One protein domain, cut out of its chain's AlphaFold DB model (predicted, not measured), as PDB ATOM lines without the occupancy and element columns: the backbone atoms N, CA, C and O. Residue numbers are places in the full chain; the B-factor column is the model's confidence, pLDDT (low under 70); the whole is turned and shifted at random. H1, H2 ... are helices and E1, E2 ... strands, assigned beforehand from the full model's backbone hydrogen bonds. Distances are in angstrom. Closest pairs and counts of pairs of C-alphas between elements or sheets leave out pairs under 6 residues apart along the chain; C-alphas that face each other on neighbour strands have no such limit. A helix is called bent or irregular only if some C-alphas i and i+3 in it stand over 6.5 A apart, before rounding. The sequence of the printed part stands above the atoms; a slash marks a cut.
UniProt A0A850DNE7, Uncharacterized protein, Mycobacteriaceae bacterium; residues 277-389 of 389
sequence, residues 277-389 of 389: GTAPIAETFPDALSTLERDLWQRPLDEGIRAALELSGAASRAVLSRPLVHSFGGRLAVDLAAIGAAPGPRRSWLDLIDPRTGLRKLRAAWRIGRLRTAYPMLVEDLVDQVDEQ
ATOM      1  N   GLY A 277     279.511 264.691 214.025       77.50
ATOM      2  CA  GLY A 277     278.505 263.681 214.330       77.50
ATOM      3  C   GLY A 277     277.261 263.813 213.479       77.50
ATOM      4  O   GLY A 277     276.901 264.900 213.035       77.50
ATOM      5  N   THR A 278     276.595 262.688 213.263       79.56
ATOM      6  CA  THR A 278     275.401 262.602 212.421       79.56
ATOM      7  C   THR A 278     274.130 262.994 213.169       79.56
ATOM      8  O   THR A 278     273.139 263.291 212.527       79.56
ATOM      9  N   ALA A 279     274.139 263.027 214.508       66.19
ATOM     10  CA  ALA A 279     272.926 262.978 215.334       66.19
ATOM     11  C   ALA A 279     271.786 263.952 214.947       66.19
ATOM     12  O   ALA A 279     270.664 263.476 214.834       66.19
ATOM     13  N   PRO A 280     272.010 265.256 214.687       66.00
ATOM     14  CA  PRO A 280     270.920 266.152 214.282       66.00
ATOM     15  C   PRO A 280     270.425 265.906 212.850       66.00
ATOM     16  O   PRO A 280     269.308 266.273 212.520       66.00
ATOM     17  N   ILE A 281     271.276 265.335 211.995       76.56
ATOM     18  CA  ILE A 281     270.997 265.087 210.577       76.56
ATOM     19  C   ILE A 281     270.430 263.679 210.367       76.56
ATOM     20  O   ILE A 281     269.651 263.465 209.448       76.56
ATOM     21  N   ALA A 282     270.794 262.721 211.218       71.94
ATOM     22  CA  ALA A 282     270.425 261.315 211.091       71.94
ATOM     23  C   ALA A 282     268.909 261.081 211.171       71.94
ATOM     24  O   ALA A 282     268.424 260.089 210.642       71.94
ATOM     25  N   GLU A 283     268.162 261.991 211.806       69.44
ATOM     26  CA  GLU A 283     266.694 261.970 211.801       69.44
ATOM     27  C   GLU A 283     266.113 262.267 210.408       69.44
ATOM     28  O   GLU A 283     265.058 261.747 210.059       69.44
ATOM     29  N   THR A 284     266.803 263.083 209.608       75.69
ATOM     30  CA  THR A 284     266.396 263.462 208.246       75.69
ATOM     31  C   THR A 284     266.999 262.531 207.194       75.69
ATOM     32  O   THR A 284     266.320 262.143 206.250       75.69
ATOM     33  N   PHE A 285     268.263 262.139 207.372       79.94
ATOM     34  CA  PHE A 285     269.012 261.267 206.468       79.94
ATOM     35  C   PHE A 285     269.602 260.084 207.259       79.94
ATOM     36  O   PHE A 285     270.756 260.146 207.700       79.94
ATOM     37  N   PRO A 286     268.816 259.015 207.491       68.88
ATOM     38  CA  PRO A 286     269.260 257.865 208.284       68.88
ATOM     39  C   PRO A 286     270.333 257.028 207.561       68.88
ATOM     40  O   PRO A 286     271.252 256.478 208.188       68.88
ATOM     41  N   ASP A 287     270.254 256.985 206.233       78.25
ATOM     42  CA  ASP A 287     271.118 256.186 205.371       78.25
ATOM     43  C   ASP A 287     272.213 257.014 204.688       78.25
ATOM     44  O   ASP A 287     272.225 258.245 204.712       78.25
ATOM     45  N   ALA A 288     273.202 256.321 204.119       82.44
ATOM     46  CA  ALA A 288     274.250 256.971 203.343       82.44
ATOM     47  C   ALA A 288     273.681 257.474 202.010       82.44
ATOM     48  O   ALA A 288     273.100 256.700 201.253       82.44
ATOM     49  N   LEU A 289     273.907 258.753 201.719       81.69
ATOM     50  CA  LEU A 289     273.482 259.390 200.480       81.69
ATOM     51  C   LEU A 289     274.334 258.922 199.300       81.69
ATOM     52  O   LEU A 289     275.573 258.844 199.383       81.69
ATOM     53  N   SER A 290     273.663 258.689 198.175       85.94
ATOM     54  CA  SER A 290     274.299 258.559 196.869       85.94
ATOM     55  C   SER A 290     275.083 259.828 196.515       85.94
ATOM     56  O   SER A 290     274.982 260.868 197.170       85.94
ATOM     57  N   THR A 291     275.920 259.753 195.480       80.56
ATOM     58  CA  THR A 291     276.714 260.912 195.043       80.56
ATOM     59  C   THR A 291     275.821 262.093 194.662       80.56
ATOM     60  O   THR A 291     276.082 263.200 195.113       80.56
ATOM     61  N   LEU A 292     274.734 261.841 193.924       82.94
ATOM     62  CA  LEU A 292     273.806 262.887 193.494       82.94
ATOM     63  C   LEU A 292     273.059 263.511 194.679       82.94
ATOM     64  O   LEU A 292     273.030 264.727 194.816       82.94
ATOM     65  N   GLU A 293     272.510 262.692 195.578       83.31
ATOM     66  CA  GLU A 293     271.811 263.199 196.767       83.31
ATOM     67  C   GLU A 293     272.738 264.024 197.664       83.31
ATOM     68  O   GLU A 293     272.321 265.005 198.269       83.31
ATOM     69  N   ARG A 294     274.015 263.654 197.751       85.12
ATOM     70  CA  ARG A 294     274.992 264.424 198.519       85.12
ATOM     71  C   ARG A 294     275.244 265.795 197.904       85.12
ATOM     72  O   ARG A 294     275.292 266.765 198.657       85.12
ATOM     73  N   ASP A 295     275.423 265.862 196.589       82.56
ATOM     74  CA  ASP A 295     275.679 267.126 195.895       82.56
ATOM     75  C   ASP A 295     274.478 268.070 196.039       82.56
ATOM     76  O   ASP A 295     274.667 269.246 196.350       82.56
ATOM     77  N   LEU A 296     273.262 267.519 195.966       85.50
ATOM     78  CA  LEU A 296     272.015 268.251 196.183       85.50
ATOM     79  C   LEU A 296     271.859 268.741 197.628       85.50
ATOM     80  O   LEU A 296     271.593 269.913 197.856       85.50
ATOM     81  N   TRP A 297     272.043 267.873 198.630       86.88
ATOM     82  CA  TRP A 297     271.638 268.180 200.010       86.88
ATOM     83  C   TRP A 297     272.741 268.744 200.905       86.88
ATOM     84  O   TRP A 297     272.444 269.455 201.866       86.88
ATOM     85  N   GLN A 298     274.018 268.444 200.650       87.94
ATOM     86  CA  GLN A 298     275.085 268.799 201.590       87.94
ATOM     87  C   GLN A 298     275.241 270.317 201.744       87.94
ATOM     88  O   GLN A 298     275.417 270.805 202.862       87.94
ATOM     89  N   ARG A 299     275.215 271.057 200.632       88.38
ATOM     90  CA  ARG A 299     275.419 272.509 200.640       88.38
ATOM     91  C   ARG A 299     274.208 273.266 201.203       88.38
ATOM     92  O   ARG A 299     274.437 274.054 202.122       88.38
ATOM     93  N   PRO A 300     272.960 273.006 200.770       89.25
ATOM     94  CA  PRO A 300     271.789 273.657 201.360       89.25
ATOM     95  C   PRO A 300     271.679 273.414 202.868       89.25
ATOM     96  O   PRO A 300     271.395 274.325 203.645       89.25
ATOM     97  N   LEU A 301     272.026 272.206 203.329       87.94
ATOM     98  CA  LEU A 301     272.033 271.886 204.755       87.94
ATOM     99  C   LEU A 301     273.108 272.653 205.547       87.94
ATOM    100  O   LEU A 301     272.860 273.061 206.684       87.94
ATOM    101  N   ASP A 302     274.291 272.874 204.961       90.06
ATOM    102  CA  ASP A 302     275.336 273.719 205.554       90.06
ATOM    103  C   ASP A 302     274.856 275.162 205.745       90.06
ATOM    104  O   ASP A 302     275.033 275.745 206.820       90.06
ATOM    105  N   GLU A 303     274.217 275.717 204.715       89.25
ATOM    106  CA  GLU A 303     273.702 277.086 204.696       89.25
ATOM    107  C   GLU A 303     272.541 277.258 205.690       89.25
ATOM    108  O   GLU A 303     272.567 278.182 206.511       89.25
ATOM    109  N   GLY A 304     271.597 276.311 205.735       88.19
ATOM    110  CA  GLY A 304     270.483 276.321 206.688       88.19
ATOM    111  C   GLY A 304     270.936 276.246 208.152       88.19
ATOM    112  O   GLY A 304     270.498 277.040 208.995       88.19
ATOM    113  N   ILE A 305     271.877 275.348 208.481       87.69
ATOM    114  CA  ILE A 305     272.444 275.256 209.841       87.69
ATOM    115  C   ILE A 305     273.205 276.540 210.192       87.69
ATOM    116  O   ILE A 305     273.091 277.038 211.318       87.69
ATOM    117  N   ARG A 306     273.959 277.108 209.244       90.31
ATOM    118  CA  ARG A 306     274.683 278.369 209.434       90.31
ATOM    119  C   ARG A 306     273.734 279.517 209.761       90.31
ATOM    120  O   ARG A 306     273.953 280.205 210.760       90.31
ATOM    121  N   ALA A 307     272.663 279.674 208.988       88.62
ATOM    122  CA  ALA A 307     271.655 280.704 209.210       88.62
ATOM    123  C   ALA A 307     270.975 280.546 210.580       88.62
ATOM    124  O   ALA A 307     270.842 281.515 211.331       88.62
ATOM    125  N   ALA A 308     270.633 279.316 210.981       86.56
ATOM    126  CA  ALA A 308     270.056 279.046 212.299       86.56
ATOM    127  C   ALA A 308     271.005 279.417 213.459       86.56
ATOM    128  O   ALA A 308     270.582 279.989 214.476       86.56
ATOM    129  N   LEU A 309     272.302 279.116 213.331       86.38
ATOM    130  CA  LEU A 309     273.317 279.484 214.326       86.38
ATOM    131  C   LEU A 309     273.560 280.997 214.384       86.38
ATOM    132  O   LEU A 309     273.768 281.534 215.477       86.38
ATOM    133  N   GLU A 310     273.499 281.680 213.241       86.75
ATOM    134  CA  GLU A 310     273.618 283.134 213.146       86.75
ATOM    135  C   GLU A 310     272.420 283.842 213.797       86.75
ATOM    136  O   GLU A 310     272.604 284.648 214.712       86.75
ATOM    137  N   LEU A 311     271.193 283.462 213.429       83.44
ATOM    138  CA  LEU A 311     269.947 284.027 213.971       83.44
ATOM    139  C   LEU A 311     269.817 283.830 215.486       83.44
ATOM    140  O   LEU A 311     269.280 284.679 216.205       83.44
ATOM    141  N   SER A 312     270.306 282.697 215.991       81.50
ATOM    142  CA  SER A 312     270.285 282.392 217.422       81.50
ATOM    143  C   SER A 312     271.457 282.998 218.202       81.50
ATOM    144  O   SER A 312     271.417 283.014 219.437       81.50
ATOM    145  N   GLY A 313     272.497 283.492 217.521       78.94
ATOM    146  CA  GLY A 313     273.751 283.920 218.144       78.94
ATOM    147  C   GLY A 313     274.454 282.788 218.903       78.94
ATOM    148  O   GLY A 313     275.124 283.027 219.913       78.94
ATOM    149  N   ALA A 314     274.242 281.540 218.475       78.81
ATOM    150  CA  ALA A 314     274.767 280.354 219.146       78.81
ATOM    151  C   ALA A 314     276.237 280.067 218.802       78.81
ATOM    152  O   ALA A 314     276.908 279.393 219.584       78.81
ATOM    153  N   ALA A 315     276.741 280.624 217.696       81.31
ATOM    154  CA  ALA A 315     278.118 280.480 217.232       81.31
ATOM    155  C   ALA A 315     278.766 281.843 216.917       81.31
ATOM    156  O   ALA A 315     278.084 282.836 216.666       81.31
ATOM    157  N   SER A 316     280.100 281.908 216.941       81.19
ATOM    158  CA  SER A 316     280.852 283.116 216.569       81.19
ATOM    159  C   SER A 316     281.026 283.226 215.050       81.19
ATOM    160  O   SER A 316     281.012 282.215 214.348       81.19
ATOM    161  N   ARG A 317     281.299 284.434 214.530       78.94
ATOM    162  CA  ARG A 317     281.595 284.634 213.093       78.94
ATOM    163  C   ARG A 317     282.740 283.752 212.584       78.94
ATOM    164  O   ARG A 317     282.699 283.300 211.451       78.94
ATOM    165  N   ALA A 318     283.735 283.469 213.428       79.25
ATOM    166  CA  ALA A 318     284.854 282.594 213.078       79.25
ATOM    167  C   ALA A 318     284.453 281.113 212.931       79.25
ATOM    168  O   ALA A 318     285.143 280.355 212.249       79.25
ATOM    169  N   VAL A 319     283.372 280.685 213.593       80.75
ATOM    170  CA  VAL A 319     282.779 279.351 213.415       80.75
ATOM    171  C   VAL A 319     281.901 279.338 212.165       80.75
ATOM    172  O   VAL A 319     282.046 278.437 211.349       80.75
ATOM    173  N   LEU A 320     281.073 280.370 211.975       85.81
ATOM    174  CA  LEU A 320     280.167 280.504 210.825       85.81
ATOM    175  C   LEU A 320     280.891 280.690 209.483       85.81
ATOM    176  O   LEU A 320     280.312 280.440 208.435       85.81
ATOM    177  N   SER A 321     282.155 281.119 209.487       84.00
ATOM    178  CA  SER A 321     282.956 281.282 208.267       84.00
ATOM    179  C   SER A 321     283.525 279.965 207.720       84.00
ATOM    180  O   SER A 321     284.388 279.986 206.844       84.00
ATOM    181  N   ARG A 322     283.149 278.822 208.294       86.62
ATOM    182  CA  ARG A 322     283.688 277.496 207.977       86.62
ATOM    183  C   ARG A 322     282.537 276.567 207.585       86.62
ATOM    184  O   ARG A 322     281.428 276.800 208.056       86.62
ATOM    185  N   PRO A 323     282.798 275.505 206.802       87.06
ATOM    186  CA  PRO A 323     281.827 274.432 206.623       87.06
ATOM    187  C   PRO A 323     281.470 273.816 207.980       87.06
ATOM    188  O   PRO A 323     282.360 273.545 208.795       87.06
ATOM    189  N   LEU A 324     280.176 273.649 208.208       88.38
ATOM    190  CA  LEU A 324     279.536 273.073 209.382       88.38
ATOM    191  C   LEU A 324     279.040 271.651 209.105       88.38
ATOM    192  O   LEU A 324     278.982 270.856 210.042       88.38
ATOM    193  N   VAL A 325     278.711 271.332 207.850       89.56
ATOM    194  CA  VAL A 325     278.286 270.008 207.384       89.56
ATOM    195  C   VAL A 325     279.375 269.378 206.519       89.56
ATOM    196  O   VAL A 325     279.939 269.988 205.610       89.56
ATOM    197  N   HIS A 326     279.668 268.116 206.800       88.56
ATOM    198  CA  HIS A 326     280.686 267.316 206.135       88.56
ATOM    199  C   HIS A 326     280.096 265.979 205.692       88.56
ATOM    200  O   HIS A 326     279.221 265.447 206.367       88.56
ATOM    201  N   SER A 327     280.606 265.398 204.607       83.75
ATOM    202  CA  SER A 327     280.235 264.046 204.179       83.75
ATOM    203  C   SER A 327     281.412 263.083 204.296       83.75
ATOM    204  O   SER A 327     282.517 263.383 203.840       83.75
ATOM    205  N   PHE A 328     281.168 261.910 204.882       80.19
ATOM    206  CA  PHE A 328     282.129 260.811 204.974       80.19
ATOM    207  C   PHE A 328     281.464 259.521 204.510       80.19
ATOM    208  O   PHE A 328     280.516 259.046 205.134       80.19
ATOM    209  N   GLY A 329     281.939 258.954 203.397       75.69
ATOM    210  CA  GLY A 329     281.370 257.718 202.846       75.69
ATOM    211  C   GLY A 329     279.865 257.812 202.559       75.69
ATOM    212  O   GLY A 329     279.146 256.847 202.785       75.69
ATOM    213  N   GLY A 330     279.378 258.988 202.144       77.06
ATOM    214  CA  GLY A 330     277.954 259.249 201.892       77.06
ATOM    215  C   GLY A 330     277.142 259.653 203.127       77.06
ATOM    216  O   GLY A 330     276.027 260.134 202.975       77.06
ATOM    217  N   ARG A 331     277.682 259.542 204.346       84.00
ATOM    218  CA  ARG A 331     276.989 259.983 205.568       84.00
ATOM    219  C   ARG A 331     277.304 261.440 205.883       84.00
ATOM    220  O   ARG A 331     278.474 261.811 205.976       84.00
ATOM    221  N   LEU A 332     276.264 262.243 206.087       85.00
ATOM    222  CA  LEU A 332     276.386 263.641 206.494       85.00
ATOM    223  C   LEU A 332     276.632 263.760 208.007       85.00
ATOM    224  O   LEU A 332     275.994 263.082 208.808       85.00
ATOM    225  N   ALA A 333     277.544 264.643 208.400       87.44
ATOM    226  CA  ALA A 333     277.923 264.909 209.782       87.44
ATOM    227  C   ALA A 333     278.075 266.416 210.032       87.44
ATOM    228  O   ALA A 333     278.658 267.126 209.217       87.44
ATOM    229  N   VAL A 334     277.599 266.895 211.185       88.06
ATOM    230  CA  VAL A 334     277.727 268.293 211.635       88.06
ATOM    231  C   VAL A 334     278.890 268.440 212.601       88.06
ATOM    232  O   VAL A 334     279.148 267.544 213.407       88.06
ATOM    233  N   ASP A 335     279.529 269.606 212.599       85.81
ATOM    234  CA  ASP A 335     280.384 270.056 213.697       85.81
ATOM    235  C   ASP A 335     279.588 270.194 215.010       85.81
ATOM    236  O   ASP A 335     278.903 271.187 215.278       85.81
ATOM    237  N   LEU A 336     279.704 269.178 215.869       79.81
ATOM    238  CA  LEU A 336     279.016 269.113 217.155       79.81
ATOM    239  C   LEU A 336     279.494 270.202 218.119       79.81
ATOM    240  O   LEU A 336     278.735 270.618 218.996       79.81
ATOM    241  N   ALA A 337     280.734 270.681 217.984       77.31
ATOM    242  CA  ALA A 337     281.220 271.787 218.798       77.31
ATOM    243  C   ALA A 337     280.569 273.108 218.365       77.31
ATOM    244  O   ALA A 337     280.202 273.906 219.228       77.31
ATOM    245  N   ALA A 338     280.360 273.316 217.059       77.62
ATOM    246  CA  ALA A 338     279.703 274.513 216.527       77.62
ATOM    247  C   ALA A 338     278.255 274.664 217.022       77.62
ATOM    248  O   ALA A 338     277.846 275.756 217.415       77.62
ATOM    249  N   ILE A 339     277.502 273.564 217.081       75.44
ATOM    250  CA  ILE A 339     276.117 273.560 217.589       75.44
ATOM    251  C   ILE A 339     276.035 273.448 219.124       75.44
ATOM    252  O   ILE A 339     274.954 273.511 219.714       75.44
ATOM    253  N   GLY A 340     277.178 273.296 219.802       71.81
ATOM    254  CA  GLY A 340     277.266 273.158 221.257       71.81
ATOM    255  C   GLY A 340     276.769 271.813 221.800       71.81
ATOM    256  O   GLY A 340     276.370 271.752 222.965       71.81
ATOM    257  N   ALA A 341     276.773 270.771 220.965       68.69
ATOM    258  CA  ALA A 341     276.472 269.379 221.308       68.69
ATOM    259  C   ALA A 341     277.711 268.593 221.781       68.69
ATOM    260  O   ALA A 341     277.566 267.523 222.364       68.69
ATOM    261  N   ALA A 342     278.919 269.129 221.582       67.12
ATOM    262  CA  ALA A 342     280.163 268.592 222.123       67.12
ATOM    263  C   ALA A 342     280.972 269.683 222.856       67.12
ATOM    264  O   ALA A 342     280.882 270.866 222.506       67.12
ATOM    265  N   PRO A 343     281.771 269.328 223.882       57.69
ATOM    266  CA  PRO A 343     282.606 270.289 224.593       57.69
ATOM    267  C   PRO A 343     283.690 270.879 223.674       57.69
ATOM    268  O   PRO A 343     284.465 270.149 223.059       57.69
ATOM    269  N   GLY A 344     283.768 272.212 223.612       56.31
ATOM    270  CA  GLY A 344     284.797 272.930 222.854       56.31
ATOM    271  C   GLY A 344     286.214 272.779 223.443       56.31
ATOM    272  O   GLY A 344     286.380 272.385 224.605       56.31
ATOM    273  N   PRO A 345     287.268 273.093 222.665       54.16
ATOM    274  CA  PRO A 345     288.640 272.952 223.128       54.16
ATOM    275  C   PRO A 345     288.996 274.035 224.156       54.16
ATOM    276  O   PRO A 345     288.786 275.214 223.912       54.16
ATOM    277  N   ARG A 346     289.595 273.595 225.277       49.94
ATOM    278  CA  ARG A 346     290.174 274.377 226.394       49.94
ATOM    279  C   ARG A 346     289.314 275.538 226.916       49.94
ATOM    280  O   ARG A 346     289.333 276.632 226.375       49.94
ATOM    281  N   ARG A 347     288.716 275.305 228.091       49.94
ATOM    282  CA  ARG A 347     288.046 276.331 228.903       49.94
ATOM    283  C   ARG A 347     288.982 277.510 229.177       49.94
ATOM    284  O   ARG A 347     289.957 277.355 229.914       49.94
ATOM    285  N   SER A 348     288.677 278.661 228.591       51.75
ATOM    286  CA  SER A 348     289.242 279.950 228.994       51.75
ATOM    287  C   SER A 348     288.557 280.408 230.287       51.75
ATOM    288  O   SER A 348     287.428 280.015 230.566       51.75
ATOM    289  N   TRP A 349     289.197 281.266 231.083       55.81
ATOM    290  CA  TRP A 349     288.549 281.914 232.234       55.81
ATOM    291  C   TRP A 349     287.319 282.749 231.819       55.81
ATOM    292  O   TRP A 349     286.449 283.019 232.638       55.81
ATOM    293  N   LEU A 350     287.213 283.094 230.532       54.44
ATOM    294  CA  LEU A 350     286.035 283.720 229.933       54.44
ATOM    295  C   LEU A 350     284.829 282.759 229.843       54.44
ATOM    296  O   LEU A 350     283.697 283.202 230.007       54.44
ATOM    297  N   ASP A 351     285.048 281.443 229.699       53.62
ATOM    298  CA  ASP A 351     283.973 280.428 229.698       53.62
ATOM    299  C   ASP A 351     283.376 280.201 231.098       53.62
ATOM    300  O   ASP A 351     282.312 279.603 231.239       53.62
ATOM    301  N   LEU A 352     284.055 280.672 232.150       46.97
ATOM    302  CA  LEU A 352     283.532 280.709 233.522       46.97
ATOM    303  C   LEU A 352     282.483 281.815 233.712       46.97
ATOM    304  O   LEU A 352     281.703 281.751 234.659       46.97
ATOM    305  N   ILE A 353     282.468 282.806 232.815       51.44
ATOM    306  CA  ILE A 353     281.571 283.964 232.846       51.44
ATOM    307  C   ILE A 353     280.468 283.837 231.778       51.44
ATOM    308  O   ILE A 353     279.477 284.555 231.870       51.44
ATOM    309  N   ASP A 354     280.564 282.907 230.810       54.41
ATOM    310  CA  ASP A 354     279.459 282.582 229.886       54.41
ATOM    311  C   ASP A 354     278.564 281.468 230.472       54.41
ATOM    312  O   ASP A 354     278.901 280.281 230.418       54.41
ATOM    313  N   PRO A 355     277.381 281.796 231.024       47.88
ATOM    314  CA  PRO A 355     276.521 280.805 231.642       47.88
ATOM    315  C   PRO A 355     275.754 279.940 230.631       47.88
ATOM    316  O   PRO A 355     274.891 279.189 231.084       47.88
ATOM    317  N   ARG A 356     275.974 280.008 229.302       56.47
ATOM    318  CA  ARG A 356     275.110 279.353 228.288       56.47
ATOM    319  C   ARG A 356     275.881 278.544 227.231       56.47
ATOM    320  O   ARG A 356     276.634 279.079 226.435       56.47
ATOM    321  N   THR A 357     275.567 277.249 227.128       63.81
ATOM    322  CA  THR A 357     275.948 276.386 225.987       63.81
ATOM    323  C   THR A 357     275.246 276.881 224.712       63.81
ATOM    324  O   THR A 357     274.110 277.349 224.812       63.81
ATOM    325  N   GLY A 358     275.846 276.735 223.522       67.25
ATOM    326  CA  GLY A 358     275.211 277.103 222.236       67.25
ATOM    327  C   GLY A 358     273.803 276.510 222.064       67.25
ATOM    328  O   GLY A 358     272.853 277.226 221.755       67.25
ATOM    329  N   LEU A 359     273.620 275.251 222.469       66.81
ATOM    330  CA  LEU A 359     272.323 274.560 222.510       66.81
ATOM    331  C   LEU A 359     271.260 275.264 223.382       66.81
ATOM    332  O   LEU A 359     270.068 275.234 223.078       66.81
ATOM    333  N   ARG A 360     271.670 275.937 224.467       68.88
ATOM    334  CA  ARG A 360     270.764 276.743 225.304       68.88
ATOM    335  C   ARG A 360     270.382 278.054 224.623       68.88
ATOM    336  O   ARG A 360     269.245 278.482 224.792       68.88
ATOM    337  N   LYS A 361     271.287 278.664 223.847       74.50
ATOM    338  CA  LYS A 361     270.987 279.851 223.024       74.50
ATOM    339  C   LYS A 361     270.005 279.495 221.902       74.50
ATOM    340  O   LYS A 361     269.009 280.194 221.761       74.50
ATOM    341  N   LEU A 362     270.185 278.352 221.233       73.88
ATOM    342  CA  LEU A 362     269.228 277.813 220.252       73.88
ATOM    343  C   LEU A 362     267.842 277.566 220.866       73.88
ATOM    344  O   LEU A 362     266.842 278.099 220.386       73.88
ATOM    345  N   ARG A 363     267.770 276.830 221.984       75.06
ATOM    346  CA  ARG A 363     266.496 276.584 222.690       75.06
ATOM    347  C   ARG A 363     265.836 277.877 223.173       75.06
ATOM    348  O   ARG A 363     264.614 277.992 223.126       75.06
ATOM    349  N   ALA A 364     266.618 278.846 223.644       76.31
ATOM    350  CA  ALA A 364     266.098 280.150 224.038       76.31
ATOM    351  C   ALA A 364     265.559 280.922 222.826       76.31
ATOM    352  O   ALA A 364     264.436 281.405 222.901       76.31
ATOM    353  N   ALA A 365     266.301 280.972 221.714       79.38
ATOM    354  CA  ALA A 365     265.894 281.611 220.461       79.38
ATOM    355  C   ALA A 365     264.595 281.013 219.896       79.38
ATOM    356  O   ALA A 365     263.735 281.749 219.417       79.38
ATOM    357  N   TRP A 366     264.421 279.696 220.018       79.38
ATOM    358  CA  TRP A 366     263.169 279.015 219.698       79.38
ATOM    359  C   TRP A 366     262.021 279.457 220.614       79.38
ATOM    360  O   TRP A 366     260.946 279.818 220.142       79.38
ATOM    361  N   ARG A 367     262.254 279.488 221.935       80.81
ATOM    362  CA  ARG A 367     261.241 279.887 222.931       80.81
ATOM    363  C   ARG A 367     260.802 281.343 222.805       80.81
ATOM    364  O   ARG A 367     259.631 281.623 223.022       80.81
ATOM    365  N   ILE A 368     261.716 282.254 222.472       83.38
ATOM    366  CA  ILE A 368     261.419 283.688 222.297       83.38
ATOM    367  C   ILE A 368     260.943 284.032 220.878       83.38
ATOM    368  O   ILE A 368     260.860 285.205 220.532       83.38
ATOM    369  N   GLY A 369     260.678 283.029 220.037       79.19
ATOM    370  CA  GLY A 369     260.087 283.211 218.712       79.19
ATOM    371  C   GLY A 369     261.074 283.512 217.585       79.19
ATOM    372  O   GLY A 369     260.757 283.217 216.446       79.19
ATOM    373  N   ARG A 370     262.293 283.995 217.865       81.81
ATOM    374  CA  ARG A 370     263.277 284.362 216.821       81.81
ATOM    375  C   ARG A 370     263.533 283.253 215.803       81.81
ATOM    376  O   ARG A 370     263.477 283.502 214.609       81.81
ATOM    377  N   LEU A 371     263.802 282.038 216.284       83.06
ATOM    378  CA  LEU A 371     264.050 280.902 215.395       83.06
ATOM    379  C   LEU A 371     262.736 280.298 214.882       83.06
ATOM    380  O   LEU A 371     262.658 279.924 213.723       83.06
ATOM    381  N   ARG A 372     261.686 280.259 215.714       83.94
ATOM    382  CA  ARG A 372     260.370 279.714 215.340       83.94
ATOM    383  C   ARG A 372     259.733 280.482 214.174       83.94
ATOM    384  O   ARG A 372     259.073 279.866 213.352       83.94
ATOM    385  N   THR A 373     259.919 281.800 214.116       84.62
ATOM    386  CA  THR A 373     259.383 282.651 213.046       84.62
ATOM    387  C   THR A 373     260.191 282.529 211.754       84.62
ATOM    388  O   THR A 373     259.603 282.567 210.685       84.62
ATOM    389  N   ALA A 374     261.513 282.354 211.844       84.94
ATOM    390  CA  ALA A 374     262.384 282.222 210.672       84.94
ATOM    391  C   ALA A 374     262.422 280.796 210.097       84.94
ATOM    392  O   ALA A 374     262.772 280.613 208.939       84.94
ATOM    393  N   TYR A 375     262.079 279.784 210.898       83.69
ATOM    394  CA  TYR A 375     262.213 278.379 210.517       83.69
ATOM    395  C   TYR A 375     261.467 277.991 209.229       83.69
ATOM    396  O   TYR A 375     262.091 277.326 208.413       83.69
ATOM    397  N   PRO A 376     260.200 278.398 208.992       87.12
ATOM    398  CA  PRO A 376     259.511 278.060 207.744       87.12
ATOM    399  C   PRO A 376     260.245 278.588 206.508       87.12
ATOM    400  O   PRO A 376     260.481 277.822 205.587       87.12
ATOM    401  N   MET A 377     260.705 279.844 206.550       84.88
ATOM    402  CA  MET A 377     261.469 280.447 205.452       84.88
ATOM    403  C   MET A 377     262.807 279.741 205.235       84.88
ATOM    404  O   MET A 377     263.188 279.494 204.107       84.88
ATOM    405  N   LEU A 378     263.503 279.353 206.309       85.12
ATOM    406  CA  LEU A 378     264.750 278.589 206.190       85.12
ATOM    407  C   LEU A 378     264.542 277.209 205.559       85.12
ATOM    408  O   LEU A 378     265.460 276.686 204.938       85.12
ATOM    409  N   VAL A 379     263.378 276.591 205.775       83.19
ATOM    410  CA  VAL A 379     263.030 275.311 205.151       83.19
ATOM    411  C   VAL A 379     262.685 275.517 203.681       83.19
ATOM    412  O   VAL A 379     263.159 274.742 202.862       83.19
ATOM    413  N   GLU A 380     261.905 276.548 203.356       85.00
ATOM    414  CA  GLU A 380     261.586 276.925 201.972       85.00
ATOM    415  C   GLU A 380     262.862 277.254 201.189       85.00
ATOM    416  O   GLU A 380     263.132 276.587 200.200       85.00
ATOM    417  N   ASP A 381     263.720 278.139 201.704       82.56
ATOM    418  CA  ASP A 381     265.008 278.487 201.088       82.56
ATOM    419  C   ASP A 381     265.879 277.240 200.852       82.56
ATOM    420  O   ASP A 381     266.544 277.114 199.828       82.56
ATOM    421  N   LEU A 382     265.890 276.304 201.805       83.56
ATOM    422  CA  LEU A 382     266.677 275.078 201.698       83.56
ATOM    423  C   LEU A 382     266.118 274.125 200.635       83.56
ATOM    424  O   LEU A 382     266.903 273.471 199.956       83.56
ATOM    425  N   VAL A 383     264.793 274.033 200.495       84.31
ATOM    426  CA  VAL A 383     264.137 273.229 199.451       84.31
ATOM    427  C   VAL A 383     264.332 273.875 198.080       84.31
ATOM    428  O   VAL A 383     264.756 273.188 197.154       84.31
ATOM    429  N   ASP A 384     264.141 275.188 197.967       84.25
ATOM    430  CA  ASP A 384     264.328 275.935 196.720       84.25
ATOM    431  C   ASP A 384     265.773 275.801 196.208       84.25
ATOM    432  O   ASP A 384     266.008 275.546 195.029       84.25
ATOM    433  N   GLN A 385     266.765 275.862 197.103       81.12
ATOM    434  CA  GLN A 385     268.173 275.644 196.749       81.12
ATOM    435  C   GLN A 385     268.493 274.230 196.244       81.12
ATOM    436  O   GLN A 385     269.504 274.049 195.556       81.12
ATOM    437  N   VAL A 386     267.703 273.230 196.642       83.00
ATOM    438  CA  VAL A 386     267.813 271.859 196.131       83.00
ATOM    439  C   VAL A 386     267.143 271.756 194.763       83.00
ATOM    440  O   VAL A 386     267.712 271.132 193.875       83.00
ATOM    441  N   ASP A 387     265.986 272.391 194.578       80.50
ATOM    442  CA  ASP A 387     265.229 272.367 193.319       80.50
ATOM    443  C   ASP A 387     265.914 273.161 192.184       80.50
ATOM    444  O   ASP A 387     265.672 272.897 191.004       80.50
ATOM    445  N   GLU A 388     266.790 274.115 192.516       75.56
ATOM    446  CA  GLU A 388     267.568 274.913 191.555       75.56
ATOM    447  C   GLU A 388     268.848 274.229 191.015       75.56
ATOM    448  O   GLU A 388     269.457 274.759 190.077       75.56
ATOM    449  N   GLN A 389     269.283 273.094 191.584       63.03
ATOM    450  CA  GLN A 389     270.525 272.380 191.217       63.03
ATOM    451  C   GLN A 389     270.263 271.108 190.413       63.03
ATOM    452  O   GLN A 389     270.898 270.968 189.338       63.03
TER     453      GLN A 389
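AT A GLANCE: This is residues 277 to 389 of the 389 residues of an uncharacterized protein of Mycobacteriaceae bacterium (UniProt A0A850DNE7). What shape do these atoms make? Two long helices, H2 and H6, lie side by side and run opposite ways, with H5 across one end. A small hairpin, E1 and E2, packs on H2 away from H6, with H1 on E2 and the short H3 at H2, while residues 346 to 355, with H4, stick out. What is it made of? The printed part has 113 residues, with six named helices and two named strands in the order H1, H2, H3, E1, E2, H4, H5, H6; the sheet E1 - E2 is antiparallel and the class is mostly helix. How large is it? It is compact, with a radius of gyration of the C-alphas of 14.9 A, and spans 45 by 32 by 24 A.

HOW THE PARTS SIT: What is nearest to the first helix? H1, residues 279 to 282, and E2, residues 331 to 335, have their closest C-alphas, Ile 281 and Leu 332, 6.9 A apart. Which helices touch the hub? The hub H2, residues 291 to 312, touches H6, residues 370 to 387, at a shallow tilt of 21 degrees, opposite ways; the closest C-alphas, Pro 300 and Leu 382, are 5.3 A apart. With residues 309 to 312 alone H2 touches H5, residues 358 to 367, about perpendicular at 76 degrees, the closest C-alphas being Ser 312 and Ala 365, 5.4 A. With residues 306 to 310 alone H2 only just touches H3, residues 317 to 320, with 3 pairs of C-alphas within 8 A, the closest being Arg 306 and Leu 320, 6.0 A. How do the strands pair? E1, residues 325 to 328, and E2 form an antiparallel hairpin, with N 326 and O 333 at 2.8 A and N 331 and O 328 at 3.0 A within hydrogen-bond range. The closest C-alphas of H2 and E1, Asp 302 and Val 325, are 5.1 A apart. What of the last helices and the backbones? H5 and H6 touch only at the corner, the closest C-alphas being Trp 366 and Arg 372, 5.2 A. Every O i to N i+4 pair is within hydrogen-bond range in H5, 16 of 18 in H2 and 11 of 14 in H6; H1, H3 and H4, residues 349 to 352, are too short for such a pair.

IN THESE COORDINATES: Where do the elements begin and end? C-alpha 279 opens H1 at (272.926, 262.978, 215.334), and C-alpha 387 ends H6 at (265.229, 272.367, 193.319). How long are they? H2 measures 31.7 A, H6 26.5 A, H5 14.3 A and E2 13.4 A. Are the long helices even? H2 and H6 are irregular: C-alphas 296 and 299, and 373 and 376, are each 7.0 A apart.

THE WHOLE: How far does it reach? The two C-alphas farthest apart, Trp 349 and Asp 387, are 46.4 A apart, and the printed part has no cut. Which link is long, and where is confidence low? The link from E2 to H4 is long, with 13 residues; 25 printed residues are under pLDDT 70, among them 341 to 360.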